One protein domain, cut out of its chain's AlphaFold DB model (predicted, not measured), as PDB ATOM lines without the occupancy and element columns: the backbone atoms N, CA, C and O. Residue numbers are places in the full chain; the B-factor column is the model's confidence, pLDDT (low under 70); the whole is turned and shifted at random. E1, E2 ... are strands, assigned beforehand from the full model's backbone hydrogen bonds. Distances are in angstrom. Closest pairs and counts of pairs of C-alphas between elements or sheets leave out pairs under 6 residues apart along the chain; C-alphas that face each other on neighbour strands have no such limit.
ATOM      1  N   ILE A 357     125.074 138.533 182.721       77.19
ATOM      2  CA  ILE A 357     125.923 139.701 182.958       77.19
ATOM      3  C   ILE A 357     127.342 139.341 182.509       77.19
ATOM      4  O   ILE A 357     127.924 138.367 182.986       77.19
ATOM      5  N   SER A 358     127.895 140.118 181.583       76.12
ATOM      6  CA  SER A 358     129.276 140.003 181.111       76.12
ATOM      7  C   SER A 358     129.998 141.323 181.319       76.12
ATOM      8  O   SER A 358     129.415 142.380 181.104       76.12
ATOM      9  N   SER A 359     131.288 141.271 181.641       82.19
ATOM     10  CA  SER A 359     132.144 142.457 181.569       82.19
ATOM     11  C   SER A 359     132.541 142.741 180.119       82.19
ATOM     12  O   SER A 359     132.833 141.805 179.364       82.19
ATOM     13  N   ARG A 360     132.518 144.009 179.707       84.19
ATOM     14  CA  ARG A 360     132.946 144.481 178.386       84.19
ATOM     15  C   ARG A 360     133.899 145.659 178.529       84.19
ATOM     16  O   ARG A 360     133.612 146.617 179.238       84.19
ATOM     17  N   HIS A 361     134.989 145.628 177.773       87.31
ATOM     18  CA  HIS A 361     135.940 146.728 177.744       87.31
ATOM     19  C   HIS A 361     135.335 147.973 177.071       87.31
ATOM     20  O   HIS A 361     134.605 147.854 176.082       87.31
ATOM     21  N   GLN A 362     135.694 149.169 177.541       84.62
ATOM     22  CA  GLN A 362     135.209 150.462 177.034       84.62
ATOM     23  C   GLN A 362     135.340 150.605 175.507       84.62
ATOM     24  O   GLN A 362     134.471 151.165 174.851       84.62
ATOM     25  N   SER A 363     136.387 150.031 174.909       86.69
ATOM     26  CA  SER A 363     136.605 150.059 173.452       86.69
ATOM     27  C   SER A 363     135.557 149.300 172.629       86.69
ATOM     28  O   SER A 363     135.622 149.319 171.405       86.69
ATOM     29  N   THR A 364     134.653 148.563 173.279       86.31
ATOM     30  CA  THR A 364     133.581 147.788 172.632       86.31
ATOM     31  C   THR A 364     132.208 148.444 172.763       86.31
ATOM     32  O   THR A 364     131.212 147.851 172.357       86.31
ATOM     33  N   GLN A 365     132.151 149.654 173.323       89.00
ATOM     34  CA  GLN A 365     130.918 150.416 173.461       89.00
ATOM     35  C   GLN A 365     130.360 150.824 172.093       89.00
ATOM     36  O   GLN A 365     131.091 151.412 171.290       89.00
ATOM     37  N   PRO A 366     129.073 150.563 171.822       90.50
ATOM     38  CA  PRO A 366     128.401 151.168 170.684       90.50
ATOM     39  C   PRO A 366     128.222 152.682 170.900       90.50
ATOM     40  O   PRO A 366     128.241 153.150 172.044       90.50
ATOM     41  N   PRO A 367     128.055 153.476 169.830       90.75
ATOM     42  CA  PRO A 367     127.850 154.915 169.960       90.75
ATOM     43  C   PRO A 367     126.575 155.214 170.776       90.75
ATOM     44  O   PRO A 367     125.519 154.628 170.500       90.75
ATOM     45  N   PRO A 368     126.650 156.086 171.798       92.06
ATOM     46  CA  PRO A 368     125.472 156.500 172.545       92.06
ATOM     47  C   PRO A 368     124.662 157.537 171.740       92.06
ATOM     48  O   PRO A 368     125.243 158.244 170.913       92.06
ATOM     49  N   PRO A 369     123.343 157.659 171.971       93.19
ATOM     50  CA  PRO A 369     122.563 158.810 171.514       93.19
ATOM     51  C   PRO A 369     123.113 160.143 172.032       93.19
ATOM     52  O   PRO A 369     123.755 160.182 173.081       93.19
ATOM     53  N   ASP A 370     122.806 161.236 171.329       93.12
ATOM     54  CA  ASP A 370     123.356 162.573 171.603       93.12
ATOM     55  C   ASP A 370     123.080 163.097 173.024       93.12
ATOM     56  O   ASP A 370     123.823 163.941 173.517       93.12
ATOM     57  N   ASP A 371     122.023 162.623 173.692       92.69
ATOM     58  CA  ASP A 371     121.616 163.035 175.040       92.69
ATOM     59  C   ASP A 371     122.110 162.097 176.158       92.69
ATOM     60  O   ASP A 371     121.876 162.362 177.345       92.69
ATOM     61  N   LEU A 372     122.823 161.025 175.799       92.06
ATOM     62  CA  LEU A 372     123.264 159.969 176.703       92.06
ATOM     63  C   LEU A 372     124.790 159.804 176.703       92.06
ATOM     64  O   LEU A 372     125.486 160.014 175.716       92.06
ATOM     65  N   LYS A 373     125.326 159.377 177.847       90.50
ATOM     66  CA  LYS A 373     126.749 159.083 178.047       90.50
ATOM     67  C   LYS A 373     126.937 157.806 178.855       90.50
ATOM     68  O   LYS A 373     126.165 157.502 179.766       90.50
ATOM     69  N   TYR A 374     128.011 157.084 178.564       87.75
ATOM     70  CA  TYR A 374     128.449 155.979 179.407       87.75
ATOM     71  C   TYR A 374     129.011 156.502 180.726       87.75
ATOM     72  O   TYR A 374     129.777 157.466 180.750       87.75
ATOM     73  N   VAL A 375     128.650 155.835 181.818       79.00
ATOM     74  CA  VAL A 375     129.214 156.076 183.145       79.00
ATOM     75  C   VAL A 375     129.570 154.715 183.725       79.00
ATOM     76  O   VAL A 375     128.682 153.900 183.958       79.00
ATOM     77  N   SER A 376     130.862 154.444 183.914       70.94
ATOM     78  CA  SER A 376     131.325 153.269 184.658       70.94
ATOM     79  C   SER A 376     132.169 153.735 185.818       70.94
ATOM     80  O   SER A 376     133.266 154.261 185.625       70.94
ATOM     81  N   LEU A 377     131.609 153.566 187.008       72.44
ATOM     82  CA  LEU A 377     132.305 153.742 188.267       72.44
ATOM     83  C   LEU A 377     132.806 152.376 188.730       72.44
ATOM     84  O   LEU A 377     132.145 151.357 188.523       72.44
ATOM     85  N   SER A 378     133.984 152.371 189.336       69.19
ATOM     86  CA  SER A 378     134.594 151.179 189.928       69.19
ATOM     87  C   SER A 378     133.804 150.713 191.154       69.19
ATOM     88  O   SER A 378     133.657 149.511 191.368       69.19
ATOM     89  N   ASP A 379     133.241 151.667 191.899       64.69
ATOM     90  CA  ASP A 379     132.365 151.467 193.051       64.69
ATOM     91  C   ASP A 379     131.285 152.573 193.077       64.69
ATOM     92  O   ASP A 379     131.576 153.705 192.695       64.69
ATOM     93  N   PRO A 380     130.035 152.310 193.506       63.31
ATOM     94  CA  PRO A 380     128.987 153.337 193.576       63.31
ATOM     95  C   PRO A 380     129.292 154.508 194.527       63.31
ATOM     96  O   PRO A 380     128.673 155.565 194.401       63.31
ATOM     97  N   GLY A 381     130.189 154.314 195.498       65.12
ATOM     98  CA  GLY A 381     130.652 155.320 196.452       65.12
ATOM     99  C   GLY A 381     131.955 156.018 196.052       65.12
ATOM    100  O   GLY A 381     132.330 156.992 196.706       65.12
ATOM    101  N   GLU A 382     132.622 155.572 194.986       68.25
ATOM    102  CA  GLU A 382     133.883 156.143 194.502       68.25
ATOM    103  C   GLU A 382     133.719 156.714 193.086       68.25
ATOM    104  O   GLU A 382     133.071 156.138 192.216       68.25
ATOM    105  N   LEU A 383     134.327 157.873 192.822       67.81
ATOM    106  CA  LEU A 383     134.248 158.540 191.513       67.81
ATOM    107  C   LEU A 383     135.259 157.988 190.489       67.81
ATOM    108  O   LEU A 383     135.415 158.553 189.404       67.81
ATOM    109  N   ASP A 384     135.941 156.892 190.815       74.25
ATOM    110  CA  ASP A 384     136.985 156.313 189.979       74.25
ATOM    111  C   ASP A 384     136.389 155.561 188.790       74.25
ATOM    112  O   ASP A 384     135.603 154.622 188.937       74.25
ATOM    113  N   SER A 385     136.791 155.949 187.581       72.38
ATOM    114  CA  SER A 385     136.288 155.354 186.344       72.38
ATOM    115  C   SER A 385     136.841 153.944 186.101       72.38
ATOM    116  O   SER A 385     138.059 153.750 186.139       72.38
ATOM    117  N   SER A 386     135.980 152.996 185.726       79.19
ATOM    118  CA  SER A 386     136.389 151.653 185.298       79.19
ATOM    119  C   SER A 386     136.425 151.530 183.769       79.19
ATOM    120  O   SER A 386     135.578 152.058 183.044       79.19
ATOM    121  N   LYS A 387     137.422 150.793 183.261       84.62
ATOM    122  CA  LYS A 387     137.540 150.441 181.831       84.62
ATOM    123  C   LYS A 387     136.659 149.256 181.437       84.62
ATOM    124  O   LYS A 387     136.510 148.974 180.250       84.62
ATOM    125  N   GLU A 388     136.093 148.577 182.423       83.12
ATOM    126  CA  GLU A 388     135.255 147.396 182.286       83.12
ATOM    127  C   GLU A 388     133.812 147.741 182.672       83.12
ATOM    128  O   GLU A 388     133.559 148.362 183.707       83.12
ATOM    129  N   TYR A 389     132.868 147.373 181.809       84.50
ATOM    130  CA  TYR A 389     131.448 147.686 181.926       84.50
ATOM    131  C   TYR A 389     130.652 146.401 182.138       84.50
ATOM    132  O   TYR A 389     130.763 145.490 181.312       84.50
ATOM    133  N   PRO A 390     129.811 146.312 183.179       82.44
ATOM    134  CA  PRO A 390     128.820 145.255 183.251       82.44
ATOM    135  C   PRO A 390     127.765 145.492 182.165       82.44
ATOM    136  O   PRO A 390     127.109 146.530 182.119       82.44
ATOM    137  N   VAL A 391     127.616 144.518 181.278       85.69
ATOM    138  CA  VAL A 391     126.668 144.539 180.165       85.69
ATOM    139  C   VAL A 391     125.783 143.317 180.279       85.69
ATOM    140  O   VAL A 391     126.271 142.192 180.426       85.69
ATOM    141  N   LEU A 392     124.477 143.532 180.196       84.19
ATOM    142  CA  LEU A 392     123.520 142.441 180.167       84.19
ATOM    143  C   LEU A 392     123.406 141.925 178.728       84.19
ATOM    144  O   LEU A 392     123.232 142.690 177.785       84.19
ATOM    145  N   ILE A 393     123.538 140.618 178.544       78.00
ATOM    146  CA  ILE A 393     123.449 139.946 177.251       78.00
ATOM    147  C   ILE A 393     122.184 139.101 177.258       78.00
ATOM    148  O   ILE A 393     122.033 138.229 178.114       78.00
ATOM    149  N   LEU A 394     121.297 139.342 176.297       72.69
ATOM    150  CA  LEU A 394     120.071 138.570 176.124       72.69
ATOM    151  C   LEU A 394     119.877 138.247 174.645       72.69
ATOM    152  O   LEU A 394     119.656 139.139 173.823       72.69
ATOM    153  N   GLY A 395     119.998 136.961 174.302       71.12
ATOM    154  CA  GLY A 395     120.139 136.552 172.906       71.12
ATOM    155  C   GLY A 395     121.240 137.368 172.222       71.12
ATOM    156  O   GLY A 395     122.245 137.704 172.840       71.12
ATOM    157  N   GLN A 396     121.024 137.771 170.971       68.44
ATOM    158  CA  GLN A 396     121.998 138.537 170.182       68.44
ATOM    159  C   GLN A 396     122.210 139.997 170.627       68.44
ATOM    160  O   GLN A 396     123.027 140.692 170.028       68.44
ATOM    161  N   TYR A 397     121.479 140.466 171.638       82.44
ATOM    162  CA  TYR A 397     121.473 141.868 172.035       82.44
ATOM    163  C   TYR A 397     122.355 142.119 173.255       82.44
ATOM    164  O   TYR A 397     122.484 141.279 174.150       82.44
ATOM    165  N   THR A 398     122.947 143.308 173.290       86.75
ATOM    166  CA  THR A 398     123.675 143.824 174.451       86.75
ATOM    167  C   THR A 398     122.930 145.011 175.030       86.75
ATOM    168  O   THR A 398     122.552 145.919 174.298       86.75
ATOM    169  N   TYR A 399     122.713 144.991 176.336       90.62
ATOM    170  CA  TYR A 399     121.980 146.008 177.067       90.62
ATOM    171  C   TYR A 399     122.965 146.790 177.921       90.62
ATOM    172  O   TYR A 399     123.614 146.230 178.813       90.62
ATOM    173  N   TRP A 400     123.075 148.077 177.620       91.12
ATOM    174  CA  TRP A 400     124.007 148.984 178.269       91.12
ATOM    175  C   TRP A 400     123.251 149.991 179.120       91.12
ATOM    176  O   TRP A 400     122.215 150.501 178.706       91.12
ATOM    177  N   ALA A 401     123.798 150.283 180.293       89.94
ATOM    178  CA  ALA A 401     123.345 151.355 181.164       89.94
ATOM    179  C   ALA A 401     124.034 152.677 180.779       89.94
ATOM    180  O   ALA A 401     125.265 152.737 180.712       89.94
ATOM    181  N   LEU A 402     123.251 153.730 180.540       89.75
ATOM    182  CA  LEU A 402     123.728 155.066 180.184       89.75
ATOM    183  C   LEU A 402     123.090 156.131 181.079       89.75
ATOM    184  O   LEU A 402     121.919 156.050 181.442       89.75
ATOM    185  N   SER A 403     123.860 157.164 181.401       89.06
ATOM    186  CA  SER A 403     123.371 158.354 182.096       89.06
ATOM    187  C   SER A 403     122.975 159.418 181.087       89.06
ATOM    188  O   SER A 403     123.636 159.587 180.067       89.06
ATOM    189  N   TYR A 404     121.973 160.219 181.420       89.62
ATOM    190  CA  TYR A 404     121.698 161.445 180.680       89.62
ATOM    191  C   TYR A 404     122.796 162.488 180.905       89.62
ATOM    192  O   TYR A 404     123.384 162.582 181.990       89.62
ATOM    193  N   ILE A 405     123.089 163.267 179.865       89.75
ATOM    194  CA  ILE A 405     124.110 164.324 179.903       89.75
ATOM    195  C   ILE A 405     123.650 165.515 180.749       89.75
ATOM    196  O   ILE A 405     124.477 166.154 181.397       89.75
ATOM    197  N   ASP A 406     122.343 165.766 180.813       89.19
ATOM    198  CA  ASP A 406     121.742 166.838 181.615       89.19
ATOM    199  C   ASP A 406     121.732 166.560 183.132       89.19
ATOM    200  O   ASP A 406     121.186 167.346 183.903       89.19
ATOM    201  N   ASN A 407     122.365 165.462 183.561       74.50
ATOM    202  CA  ASN A 407     122.538 165.057 184.955       74.50
ATOM    203  C   ASN A 407     121.220 164.917 185.739       74.50
ATOM    204  O   ASN A 407     121.199 165.099 186.958       74.50
ATOM    205  N   ARG A 408     120.113 164.564 185.073       82.50
ATOM    206  CA  ARG A 408     118.908 164.107 185.781       82.50
ATOM    207  C   ARG A 408     119.203 162.831 186.581       82.50
ATOM    208  O   ARG A 408     120.017 162.005 186.175       82.50
ATOM    209  N   TYR A 409     118.485 162.632 187.687       77.38
ATOM    210  CA  TYR A 409     118.556 161.416 188.512       77.38
ATOM    211  C   TYR A 409     117.828 160.233 187.847       77.38
ATOM    212  O   TYR A 409     116.871 159.686 188.391       77.38
ATOM    213  N   ALA A 410     118.241 159.872 186.632       78.88
ATOM    214  CA  ALA A 410     117.702 158.751 185.875       78.88
ATOM    215  C   ALA A 410     118.782 158.128 184.981       78.88
ATOM    216  O   ALA A 410     119.739 158.786 184.572       78.88
ATOM    217  N   MET A 411     118.591 156.854 184.653       85.69
ATOM    218  CA  MET A 411     119.453 156.070 183.772       85.69
ATOM    219  C   MET A 411     118.600 155.469 182.656       85.69
ATOM    220  O   MET A 411     117.460 155.069 182.896       85.69
ATOM    221  N   ALA A 412     119.157 155.395 181.453       88.62
ATOM    222  CA  ALA A 412     118.589 154.653 180.339       88.62
ATOM    223  C   ALA A 412     119.275 153.288 180.227       88.62
ATOM    224  O   ALA A 412     120.487 153.178 180.415       88.62
ATOM    225  N   ILE A 413     118.504 152.254 179.899       91.25
ATOM    226  CA  ILE A 413     119.044 150.957 179.490       91.25
ATOM    227  C   ILE A 413     118.691 150.789 178.019       91.25
ATOM    228  O   ILE A 413     117.510 150.750 177.691       91.25
ATOM    229  N   LEU A 414     119.703 150.710 177.159       93.12
ATOM    230  CA  LEU A 414     119.521 150.603 175.712       93.12
ATOM    231  C   LEU A 414     119.975 149.241 175.205       93.12
ATOM    232  O   LEU A 414     121.053 148.768 175.575       93.12
ATOM    233  N   ALA A 415     119.169 148.643 174.332       89.94
ATOM    234  CA  ALA A 415     119.473 147.405 173.639       89.94
ATOM    235  C   ALA A 415     120.140 147.693 172.289       89.94
ATOM    236  O   ALA A 415     119.602 148.411 171.446       89.94
ATOM    237  N   TYR A 416     121.288 147.062 172.060       88.38
ATOM    238  CA  TYR A 416     122.038 147.138 170.813       88.38
ATOM    239  C   TYR A 416     122.167 145.762 170.170       88.38
ATOM    240  O   TYR A 416     122.416 144.768 170.861       88.38
ATOM    241  N   ASP A 417     122.037 145.702 168.847       82.75
ATOM    242  CA  ASP A 417     122.335 144.503 168.062       82.75
ATOM    243  C   ASP A 417     123.844 144.302 167.815       82.75
ATOM    244  O   ASP A 417     124.688 145.089 168.246       82.75
TER     245      ASP A 417
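Overview. This is residues 357 to 417 of the 424 residues of the protein "GPI inositol-deacylase" of Lentinula edodes (UniProt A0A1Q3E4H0). A strongly twisted antiparallel sheet is built round the long strand E6, with E7 along one side of it and E2 and E5 beside its two ends on the other; E1 adds to the far side of E5. Between E2 and E5 the chain makes a small hairpin, E3 and E4, at one end of the longest axis, and the link of residues 362 to 371 passes over one face of the sheet from E1 to E2. The printed part has 61 residues with seven named strands, E1 to E7 in order, and no named helix: the class is all strand. It is compact, with a radius of gyration of the C-alphas of 11.5 A and spans of 31 by 23 by 18 A.

Along the chain. E1 is residues 357 to 361, 13.3 A long, and begins at C-alpha 357 at (125.923, 139.701, 182.958). E2 is residues 372 to 374, 7.1 A. E3, residues 377 to 379, is 5.3 A, and E4, residues 382 to 385, is 8.5 A. E5, residues 388 to 394, is 18.6 A, and E6, residues 397 to 404, is the longest strand at 21.4 A, ending at C-alpha 404 at (121.698, 161.445, 180.680). E7, residues 411 to 416, is 15.9 A and ends at C-alpha 416 at (122.038, 147.138, 170.813).

Arrangement. The sheet of E1, E2, E5, E6 and E7 is branched at E6, which has three neighbours. E1 and E5 are antiparallel at 135 degrees, with N 360 and O 389 2.8 A apart, within hydrogen-bond range. E1 lies on one side of E5 and E6 on the other side. E5 and E6 form a hairpin, with N 399 and O 392 2.8 A apart. On the same side of E6 as E5, E2 is beside residues 402 to 404, and N 373 and O 403 are 2.8 A apart. On the other side of E6, E7 forms a hairpin with it at 151 degrees, with N 402 and O 412 2.8 A apart. E5, E6 and E7 make a meander, each strand the antiparallel neighbour of the one before. E2 runs on into E3 across two residues at 54 degrees, and E4 runs on into E5 across two at 81 degrees. The hairpin of E3 and E4 is a separate sheet of two strands, with N 378 and O 384 2.8 A apart; E3 and E6, for instance, are apart.

Size, cuts and confidence. The C-alphas of Gly 381 and Gln 396, the two farthest apart, are 32.4 A from each other. The printed part has no cut. No link is long; E1 to E2, with 10 residues, and E6 to E7, with 6, are short, and the others are tight. The model's mean pLDDT over the printed part is 82.6, and residues 378 to 383 and residue 396 are under 70.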